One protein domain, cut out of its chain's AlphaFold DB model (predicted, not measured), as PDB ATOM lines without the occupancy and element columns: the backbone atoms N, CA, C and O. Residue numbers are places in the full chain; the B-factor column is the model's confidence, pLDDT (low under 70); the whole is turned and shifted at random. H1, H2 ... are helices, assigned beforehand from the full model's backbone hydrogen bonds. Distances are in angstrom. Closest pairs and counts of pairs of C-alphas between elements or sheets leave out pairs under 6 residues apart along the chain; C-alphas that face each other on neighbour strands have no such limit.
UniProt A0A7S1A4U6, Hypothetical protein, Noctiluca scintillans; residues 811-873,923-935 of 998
ATOM      1  N   SER A 811     165.942 244.164 212.470       69.50
ATOM      2  CA  SER A 811     164.799 244.082 211.534       69.50
ATOM      3  C   SER A 811     163.487 244.773 211.932       69.50
ATOM      4  O   SER A 811     162.608 244.871 211.078       69.50
ATOM      5  N   THR A 812     163.300 245.228 213.178       80.25
ATOM      6  CA  THR A 812     161.966 245.677 213.656       80.25
ATOM      7  C   THR A 812     161.869 247.107 214.171       80.25
ATOM      8  O   THR A 812     160.749 247.595 214.312       80.25
ATOM      9  N   ASP A 813     162.979 247.784 214.474       90.56
ATOM     10  CA  ASP A 813     162.941 249.175 214.943       90.56
ATOM     11  C   ASP A 813     163.962 250.047 214.189       90.56
ATOM     12  O   ASP A 813     165.156 249.728 214.200       90.56
ATOM     13  N   PRO A 814     163.538 251.144 213.531       93.12
ATOM     14  CA  PRO A 814     164.440 251.988 212.749       93.12
ATOM     15  C   PRO A 814     165.470 252.720 213.617       93.12
ATOM     16  O   PRO A 814     166.555 253.030 213.128       93.12
ATOM     17  N   THR A 815     165.173 252.971 214.898       94.25
ATOM     18  CA  THR A 815     166.144 253.586 215.819       94.25
ATOM     19  C   THR A 815     167.272 252.615 216.167       94.25
ATOM     20  O   THR A 815     168.429 253.025 216.261       94.25
ATOM     21  N   MET A 816     166.949 251.321 216.263       93.56
ATOM     22  CA  MET A 816     167.916 250.247 216.479       93.56
ATOM     23  C   MET A 816     168.758 249.973 215.229       93.56
ATOM     24  O   MET A 816     169.971 249.839 215.357       93.56
ATOM     25  N   SER A 817     168.149 249.971 214.033       92.81
ATOM     26  CA  SER A 817     168.892 249.881 212.761       92.81
ATOM     27  C   SER A 817     169.927 250.998 212.672       92.81
ATOM     28  O   SER A 817     171.113 250.707 212.611       92.81
ATOM     29  N   MET A 818     169.506 252.262 212.809       94.88
ATOM     30  CA  MET A 818     170.413 253.415 212.766       94.88
ATOM     31  C   MET A 818     171.558 253.299 213.786       94.88
ATOM     32  O   MET A 818     172.706 253.594 213.463       94.88
ATOM     33  N   LEU A 819     171.274 252.849 215.014       95.69
ATOM     34  CA  LEU A 819     172.299 252.659 216.044       95.69
ATOM     35  C   LEU A 819     173.291 251.537 215.680       95.69
ATOM     36  O   LEU A 819     174.493 251.685 215.914       95.69
ATOM     37  N   ALA A 820     172.810 250.443 215.081       94.19
ATOM     38  CA  ALA A 820     173.646 249.363 214.566       94.19
ATOM     39  C   ALA A 820     174.498 249.829 213.371       94.19
ATOM     40  O   ALA A 820     175.714 249.627 213.395       94.19
ATOM     41  N   ASP A 821     173.898 250.530 212.405       94.19
ATOM     42  CA  ASP A 821     174.552 251.097 211.219       94.19
ATOM     43  C   ASP A 821     175.696 252.048 211.624       94.19
ATOM     44  O   ASP A 821     176.834 251.892 211.173       94.19
ATOM     45  N   TYR A 822     175.449 252.974 212.563       96.56
ATOM     46  CA  TYR A 822     176.499 253.837 213.121       96.56
ATOM     47  C   TYR A 822     177.593 253.041 213.849       96.56
ATOM     48  O   TYR A 822     178.772 253.370 213.711       96.56
ATOM     49  N   SER A 823     177.244 251.980 214.586       95.31
ATOM     50  CA  SER A 823     178.250 251.134 215.244       95.31
ATOM     51  C   SER A 823     179.128 250.374 214.240       95.31
ATOM     52  O   SER A 823     180.330 250.239 214.468       95.31
ATOM     53  N   GLN A 824     178.567 249.954 213.100       94.94
ATOM     54  CA  GLN A 824     179.319 249.314 212.021       94.94
ATOM     55  C   GLN A 824     180.238 250.311 211.305       94.94
ATOM     56  O   GLN A 824     181.391 249.983 211.042       94.94
ATOM     57  N   VAL A 825     179.779 251.541 211.039       96.19
ATOM     58  CA  VAL A 825     180.627 252.598 210.454       96.19
ATOM     59  C   VAL A 825     181.826 252.912 211.356       96.19
ATOM     60  O   VAL A 825     182.947 252.988 210.859       96.19
ATOM     61  N   LEU A 826     181.630 253.015 212.676       96.94
ATOM     62  CA  LEU A 826     182.731 253.254 213.620       96.94
ATOM     63  C   LEU A 826     183.700 252.060 213.729       96.94
ATOM     64  O   LEU A 826     184.905 252.274 213.842       96.94
ATOM     65  N   GLN A 827     183.217 250.812 213.652       95.25
ATOM     66  CA  GLN A 827     184.095 249.630 213.589       95.25
ATOM     67  C   GLN A 827     184.874 249.562 212.264       95.25
ATOM     68  O   GLN A 827     186.060 249.237 212.272       95.25
ATOM     69  N   ASN A 828     184.254 249.938 211.138       95.31
ATOM     70  CA  ASN A 828     184.945 250.058 209.852       95.31
ATOM     71  C   ASN A 828     186.061 251.115 209.930       95.31
ATOM     72  O   ASN A 828     187.194 250.807 209.569       95.31
ATOM     73  N   MET A 829     185.780 252.304 210.484       96.50
ATOM     74  CA  MET A 829     186.801 253.330 210.746       96.50
ATOM     75  C   MET A 829     187.939 252.775 211.613       96.50
ATOM     76  O   MET A 829     189.098 252.872 211.226       96.50
ATOM     77  N   ARG A 830     187.637 252.100 212.736       96.06
ATOM     78  CA  ARG A 830     188.671 251.515 213.615       96.06
ATOM     79  C   ARG A 830     189.449 250.348 212.985       96.06
ATOM     80  O   ARG A 830     190.474 249.945 213.529       96.06
ATOM     81  N   SER A 831     189.009 249.823 211.837       94.38
ATOM     82  CA  SER A 831     189.763 248.837 211.051       94.38
ATOM     83  C   SER A 831     190.816 249.459 210.120       94.38
ATOM     84  O   SER A 831     191.728 248.756 209.678       94.38
ATOM     85  N   GLU A 832     190.739 250.766 209.845       96.75
ATOM     86  CA  GLU A 832     191.742 251.484 209.053       96.75
ATOM     87  C   GLU A 832     193.043 251.655 209.856       96.75
ATOM     88  O   GLU A 832     192.989 251.991 211.040       96.75
ATOM     89  N   PRO A 833     194.235 251.465 209.258       95.94
ATOM     90  CA  PRO A 833     195.492 251.376 210.008       95.94
ATOM     91  C   PRO A 833     195.886 252.671 210.734       95.94
ATOM     92  O   PRO A 833     196.569 252.607 211.754       95.94
ATOM     93  N   GLU A 834     195.448 253.833 210.243       95.69
ATOM     94  CA  GLU A 834     195.672 255.132 210.895       95.69
ATOM     95  C   GLU A 834     194.790 255.291 212.146       95.69
ATOM     96  O   GLU A 834     195.251 255.742 213.196       95.69
ATOM     97  N   CYS A 835     193.535 254.836 212.073       97.25
ATOM     98  CA  CYS A 835     192.597 254.873 213.192       97.25
ATOM     99  C   CYS A 835     192.848 253.750 214.213       97.25
ATOM    100  O   CYS A 835     192.711 253.963 215.415       97.25
ATOM    101  N   ALA A 836     193.295 252.573 213.768       95.56
ATOM    102  CA  ALA A 836     193.638 251.438 214.627       95.56
ATOM    103  C   ALA A 836     194.798 251.734 215.600       95.56
ATOM    104  O   ALA A 836     194.905 251.085 216.641       95.56
ATOM    105  N   ALA A 837     195.653 252.712 215.273       95.75
ATOM    106  CA  ALA A 837     196.712 253.217 216.148       95.75
ATOM    107  C   ALA A 837     196.235 254.307 217.132       95.75
ATOM    108  O   ALA A 837     196.976 254.664 218.048       95.75
ATOM    109  N   SER A 838     195.019 254.836 216.959       97.00
ATOM    110  CA  SER A 838     194.423 255.820 217.866       97.00
ATOM    111  C   SER A 838     193.733 255.128 219.053       97.00
ATOM    112  O   SER A 838     193.099 254.083 218.879       97.00
ATOM    113  N   PRO A 839     193.784 255.706 220.271       96.06
ATOM    114  CA  PRO A 839     193.138 255.115 221.447       96.06
ATOM    115  C   PRO A 839     191.605 255.126 221.331       96.06
ATOM    116  O   PRO A 839     190.932 254.219 221.820       96.06
ATOM    117  N   SER A 840     191.062 256.121 220.628       97.44
ATOM    118  CA  SER A 840     189.636 256.403 220.472       97.44
ATOM    119  C   SER A 840     189.325 256.789 219.029       97.44
ATOM    120  O   SER A 840     190.112 257.519 218.419       97.44
ATOM    121  N   VAL A 841     188.169 256.365 218.510       97.88
ATOM    122  CA  VAL A 841     187.700 256.727 217.158       97.88
ATOM    123  C   VAL A 841     187.390 258.227 217.038       97.88
ATOM    124  O   VAL A 841     187.398 258.762 215.937       97.88
ATOM    125  N   GLU A 842     187.232 258.944 218.155       98.00
ATOM    126  CA  GLU A 842     187.046 260.406 218.166       98.00
ATOM    127  C   GLU A 842     188.253 261.183 217.613       98.00
ATOM    128  O   GLU A 842     188.102 262.308 217.142       98.00
ATOM    129  N   ASN A 843     189.444 260.573 217.618       97.94
ATOM    130  CA  ASN A 843     190.657 261.148 217.026       97.94
ATOM    131  C   ASN A 843     190.834 260.797 215.536       97.94
ATOM    132  O   ASN A 843     191.793 261.254 214.914       97.94
ATOM    133  N   CYS A 844     189.961 259.965 214.961       98.00
ATOM    134  CA  CYS A 844     190.133 259.448 213.606       98.00
ATOM    135  C   CYS A 844     189.564 260.401 212.539       98.00
ATOM    136  O   CYS A 844     188.512 261.018 212.745       98.00
ATOM    137  N   PRO A 845     190.220 260.517 211.368       97.62
ATOM    138  CA  PRO A 845     189.753 261.388 210.295       97.62
ATOM    139  C   PRO A 845     188.361 260.960 209.812       97.62
ATOM    140  O   PRO A 845     188.110 259.793 209.532       97.62
ATOM    141  N   GLY A 846     187.441 261.921 209.710       95.44
ATOM    142  CA  GLY A 846     186.061 261.669 209.281       95.44
ATOM    143  C   GLY A 846     185.089 261.243 210.390       95.44
ATOM    144  O   GLY A 846     183.906 261.069 210.094       95.44
ATOM    145  N   TRP A 847     185.528 261.127 211.650       97.88
ATOM    146  CA  TRP A 847     184.598 261.029 212.779       97.88
ATOM    147  C   TRP A 847     183.744 262.302 212.914       97.88
ATOM    148  O   TRP A 847     184.199 263.414 212.637       97.88
ATOM    149  N   ALA A 848     182.499 262.134 213.360       97.62
ATOM    150  CA  ALA A 848     181.585 263.228 213.667       97.62
ATOM    151  C   ALA A 848     180.660 262.857 214.834       97.62
ATOM    152  O   ALA A 848     180.119 261.744 214.901       97.62
ATOM    153  N   GLU A 849     180.431 263.809 215.738       97.38
ATOM    154  CA  GLU A 849     179.474 263.629 216.826       97.38
ATOM    155  C   GLU A 849     178.025 263.724 216.315       97.38
ATOM    156  O   GLU A 849     177.656 264.604 215.536       97.38
ATOM    157  N   ASN A 850     177.188 262.793 216.764       97.06
ATOM    158  CA  ASN A 850     175.758 262.717 216.492       97.06
ATOM    159  C   ASN A 850     175.074 262.038 217.694       97.06
ATOM    160  O   ASN A 850     175.719 261.304 218.441       97.06
ATOM    161  N   ARG A 851     173.752 262.190 217.852       97.06
ATOM    162  CA  ARG A 851     172.959 261.536 218.914       97.06
ATOM    163  C   ARG A 851     173.238 260.031 219.021       97.06
ATOM    164  O   ARG A 851     173.287 259.499 220.125       97.06
ATOM    165  N   TYR A 852     173.426 259.351 217.890       97.75
ATOM    166  CA  TYR A 852     173.759 257.926 217.865       97.75
ATOM    167  C   TYR A 852     175.193 257.653 218.337       97.75
ATOM    168  O   TYR A 852     175.378 256.797 219.193       97.75
ATOM    169  N   THR A 853     176.202 258.382 217.848       97.62
ATOM    170  CA  THR A 853     177.606 258.146 218.239       97.62
ATOM    171  C   THR A 853     177.875 258.543 219.694       97.62
ATOM    172  O   THR A 853     178.578 257.818 220.393       97.62
ATOM    173  N   ASN A 854     177.212 259.586 220.203       97.94
ATOM    174  CA  ASN A 854     177.210 259.942 221.624       97.94
ATOM    175  C   ASN A 854     176.520 258.856 222.489       97.94
ATOM    176  O   ASN A 854     177.072 258.448 223.509       97.94
ATOM    177  N   TYR A 855     175.387 258.276 222.057       97.94
ATOM    178  CA  TYR A 855     174.781 257.150 222.791       97.94
ATOM    179  C   TYR A 855     175.641 255.870 222.749       97.94
ATOM    180  O   TYR A 855     175.711 255.152 223.746       97.94
ATOM    181  N   LEU A 856     176.368 255.607 221.655       97.81
ATOM    182  CA  LEU A 856     177.361 254.523 221.597       97.81
ATOM    183  C   LEU A 856     178.508 254.748 222.596       97.81
ATOM    184  O   LEU A 856     178.856 253.824 223.331       97.81
ATOM    185  N   ARG A 857     179.032 255.978 222.691       97.81
ATOM    186  CA  ARG A 857     180.015 256.374 223.712       97.81
ATOM    187  C   ARG A 857     179.474 256.158 225.124       97.81
ATOM    188  O   ARG A 857     180.149 255.548 225.951       97.81
ATOM    189  N   TYR A 858     178.242 256.599 225.395       97.75
ATOM    190  CA  TYR A 858     177.578 256.376 226.680       97.75
ATOM    191  C   TYR A 858     177.517 254.880 227.032       97.75
ATOM    192  O   TYR A 858     177.906 254.509 228.140       97.75
ATOM    193  N   LEU A 859     177.082 254.026 226.099       97.44
ATOM    194  CA  LEU A 859     176.991 252.578 226.303       97.44
ATOM    195  C   LEU A 859     178.360 251.946 226.596       97.44
ATOM    196  O   LEU A 859     178.491 251.161 227.534       97.44
ATOM    197  N   GLU A 860     179.398 252.310 225.850       97.25
ATOM    198  CA  GLU A 860     180.730 251.746 226.067       97.25
ATOM    199  C   GLU A 860     181.351 252.185 227.403       97.25
ATOM    200  O   GLU A 860     181.950 251.364 228.107       97.25
ATOM    201  N   GLN A 861     181.178 253.457 227.776       96.69
ATOM    202  CA  GLN A 861     181.776 254.037 228.982       96.69
ATOM    203  C   GLN A 861     181.000 253.675 230.262       96.69
ATOM    204  O   GLN A 861     181.620 253.370 231.278       96.69
ATOM    205  N   HIS A 862     179.662 253.634 230.223       96.88
ATOM    206  CA  HIS A 862     178.817 253.413 231.413       96.88
ATOM    207  C   HIS A 862     178.296 251.977 231.558       96.88
ATOM    208  O   HIS A 862     177.948 251.567 232.664       96.88
ATOM    209  N   MET A 863     178.206 251.214 230.463       96.12
ATOM    210  CA  MET A 863     177.686 249.836 230.458       96.12
ATOM    211  C   MET A 863     178.764 248.801 230.072       96.12
ATOM    212  O   MET A 863     178.480 247.604 230.072       96.12
ATOM    213  N   ALA A 864     179.997 249.242 229.768       96.00
ATOM    214  CA  ALA A 864     181.167 248.412 229.435       96.00
ATOM    215  C   ALA A 864     180.920 247.365 228.323       96.00
ATOM    216  O   ALA A 864     181.571 246.314 228.268       96.00
ATOM    217  N   CYS A 865     179.959 247.648 227.447       96.06
ATOM    218  CA  CYS A 865     179.431 246.726 226.453       96.06
ATOM    219  C   CYS A 865     179.847 247.119 225.033       96.06
ATOM    220  O   CYS A 865     180.188 248.266 224.753       96.06
ATOM    221  N   GLY A 866     179.813 246.139 224.136       93.31
ATOM    222  CA  GLY A 866     180.155 246.278 222.728       93.31
ATOM    223  C   GLY A 866     180.218 244.897 222.064       93.31
ATOM    224  O   GLY A 866     180.563 243.916 222.731       93.31
ATOM    225  N   PRO A 867     179.852 244.775 220.776       92.81
ATOM    226  CA  PRO A 867     179.211 245.787 219.924       92.81
ATOM    227  C   PRO A 867     177.748 246.043 220.355       92.81
ATOM    228  O   PRO A 867     177.279 245.509 221.360       92.81
ATOM    229  N   VAL A 868     176.982 246.826 219.589       93.75
ATOM    230  CA  VAL A 868     175.520 246.918 219.781       93.75
ATOM    231  C   VAL A 868     174.876 245.548 219.531       93.75
ATOM    232  O   VAL A 868     174.263 244.961 220.429       93.75
ATOM    233  N   CYS A 869     175.088 245.020 218.323       91.44
ATOM    234  CA  CYS A 869     174.597 243.727 217.865       91.44
ATOM    235  C   CYS A 869     175.750 242.735 217.735       91.44
ATOM    236  O   CYS A 869     176.673 242.958 216.958       91.44
ATOM    237  N   GLY A 870     175.694 241.627 218.476       85.56
ATOM    238  CA  GLY A 870     176.659 240.540 218.308       85.56
ATOM    239  C   GLY A 870     176.504 239.867 216.940       85.56
ATOM    240  O   GLY A 870     175.381 239.614 216.506       85.56
ATOM    241  N   GLU A 871     177.619 239.523 216.294       73.56
ATOM    242  CA  GLU A 871     177.684 238.995 214.916       73.56
ATOM    243  C   GLU A 871     176.803 237.754 214.666       73.56
ATOM    244  O   GLU A 871     176.267 237.579 213.575       73.56
ATOM    245  N   GLY A 872     176.579 236.912 215.682       65.19
ATOM    246  CA  GLY A 872     175.679 235.751 215.595       65.19
ATOM    247  C   GLY A 872     174.173 236.066 215.648       65.19
ATOM    248  O   GLY A 872     173.351 235.159 215.481       65.19
ATOM    249  N   GLY A 873     173.783 237.324 215.889       54.19
ATOM    250  CA  GLY A 873     172.397 237.724 216.170       54.19
ATOM    251  C   GLY A 873     171.406 237.458 215.032       54.19
ATOM    252  O   GLY A 873     170.240 237.177 215.293       54.19
ATOM    253  N   MET A 923     185.589 242.239 221.101       89.50
ATOM    254  CA  MET A 923     185.761 243.276 220.085       89.50
ATOM    255  C   MET A 923     186.516 244.467 220.661       89.50
ATOM    256  O   MET A 923     186.332 244.774 221.846       89.50
ATOM    257  N   PRO A 924     187.359 245.152 219.867       93.25
ATOM    258  CA  PRO A 924     187.976 246.388 220.316       93.25
ATOM    259  C   PRO A 924     186.885 247.382 220.725       93.25
ATOM    260  O   PRO A 924     185.856 247.517 220.051       93.25
ATOM    261  N   LYS A 925     187.125 248.060 221.847       96.12
ATOM    262  CA  LYS A 925     186.401 249.277 222.212       96.12
ATOM    263  C   LYS A 925     186.509 250.314 221.082       96.12
ATOM    264  O   LYS A 925     187.486 250.322 220.334       96.12
ATOM    265  N   LEU A 926     185.498 251.162 220.930       96.81
ATOM    266  CA  LEU A 926     185.444 252.251 219.954       96.81
ATOM    267  C   LEU A 926     185.933 253.573 220.555       96.81
ATOM    268  O   LEU A 926     186.650 254.307 219.879       96.81
ATOM    269  N   PHE A 927     185.589 253.861 221.807       97.50
ATOM    270  CA  PHE A 927     185.797 255.158 222.451       97.50
ATOM    271  C   PHE A 927     186.930 255.156 223.483       97.50
ATOM    272  O   PHE A 927     187.619 256.169 223.591       97.50
ATOM    273  N   ASP A 928     187.183 254.033 224.160       96.06
ATOM    274  CA  ASP A 928     188.370 253.860 225.013       96.06
ATOM    275  C   ASP A 928     189.315 252.766 224.468       96.06
ATOM    276  O   ASP A 928     189.065 252.138 223.437       96.06
ATOM    277  N   GLU A 929     190.410 252.494 225.183       95.06
ATOM    278  CA  GLU A 929     191.267 251.333 224.918       95.06
ATOM    279  C   GLU A 929     190.717 250.040 225.550       95.06
ATOM    280  O   GLU A 929     190.093 250.044 226.615       95.06
ATOM    281  N   GLY A 930     191.007 248.899 224.917       93.50
ATOM    282  CA  GLY A 930     190.701 247.563 225.434       93.50
ATOM    283  C   GLY A 930     189.647 246.806 224.624       93.50
ATOM    284  O   GLY A 930     189.406 247.096 223.453       93.50
ATOM    285  N   PHE A 931     189.035 245.795 225.250       94.38
ATOM    286  CA  PHE A 931     188.116 244.865 224.590       94.38
ATOM    287  C   PHE A 931     186.798 244.706 225.352       94.38
ATOM    288  O   PHE A 931     186.783 244.481 226.565       94.38
ATOM    289  N   THR A 932     185.692 244.751 224.615       93.19
ATOM    290  CA  THR A 932     184.338 244.474 225.107       93.19
ATOM    291  C   THR A 932     184.041 242.972 225.056       93.19
ATOM    292  O   THR A 932     184.545 242.246 224.196       93.19
ATOM    293  N   LYS A 933     183.266 242.474 226.030       90.31
ATOM    294  CA  LYS A 933     182.993 241.030 226.217       90.31
ATOM    295  C   LYS A 933     181.526 240.634 226.029       90.31
ATOM    296  O   LYS A 933     181.222 239.445 226.060       90.31
ATOM    297  N   MET A 934     180.622 241.602 225.892       91.56
ATOM    298  CA  MET A 934     179.178 241.370 225.835       91.56
ATOM    299  C   MET A 934     178.488 242.442 224.980       91.56
ATOM    300  O   MET A 934     178.829 243.620 225.119       91.56
ATOM    301  N   PRO A 935     177.506 242.075 224.138       92.94
ATOM    302  CA  PRO A 935     176.770 243.043 223.338       92.94
ATOM    303  C   PRO A 935     175.860 243.916 224.212       92.94
ATOM    304  O   PRO A 935     175.327 243.456 225.224       92.94
TER     305      PRO A 935
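What this domain is: This is residues 811 to 873 and 923 to 935 of the 998 residues of the protein "Hypothetical protein" of Noctiluca scintillans (UniProt A0A7S1A4U6). A long helix, H1, makes the longest axis, and a second helix, H3, crosses it at about a right angle, packing on residues 818 to 823 of H1; the very short H2 sits at the end of H1 where residue 831 lies. From H2 a long loop, residues 837 to 850, folds back to H3, and the separate last stretch, residues 923 to 935, doubles back on itself with a short antiparallel pairing of residues 923 to 924 with 931 to 932. The printed part has 76 residues with three named helices in the order H1, H2, H3 and no named strand; the class is all helix, though under half of the residues are in named elements. It is compact, with a radius of gyration of the C-alphas of 11.8 A and spans of 35 by 25 by 22 A.

Where its parts are: Find C-alpha 814 at (164.440, 251.988, 212.749); from there H1, residues 814 to 831, runs 25.6 A. After a tight link comes H2, residues 833 to 836. Look next for H3, residues 851 to 863, which runs 17.1 A to C-alpha 863 at (177.686, 249.836, 230.458).

How they stand to each other: H1 and H3 touch, through residues 818 to 823 of H1 and 852 to 856 of H3; their closest C-alphas, those of Leu 819 and Tyr 852, are 5.8 A apart. Their lines are about perpendicular, at 76 degrees. H1 and H2 are close but not clearly touching; look at Arg 830 and Ala 836, their closest C-alphas, 5.1 A apart. H2 and H3 are apart. In H1 and H3 every O i to N i+4 pair is within hydrogen-bond range; H2 is too short for such a pair.

The domain as a whole: The C-alphas of Thr 812 and Ala 837, the two farthest apart, are 35.6 A from each other. Residues 874 to 922 are not printed, and C-alphas 873 and 923 are 15.0 A apart across this cut. The link from H2 to H3 is long. Mean pLDDT of the printed part is 93.7; look for values under 70 at residue 811 and residues 872 to 873.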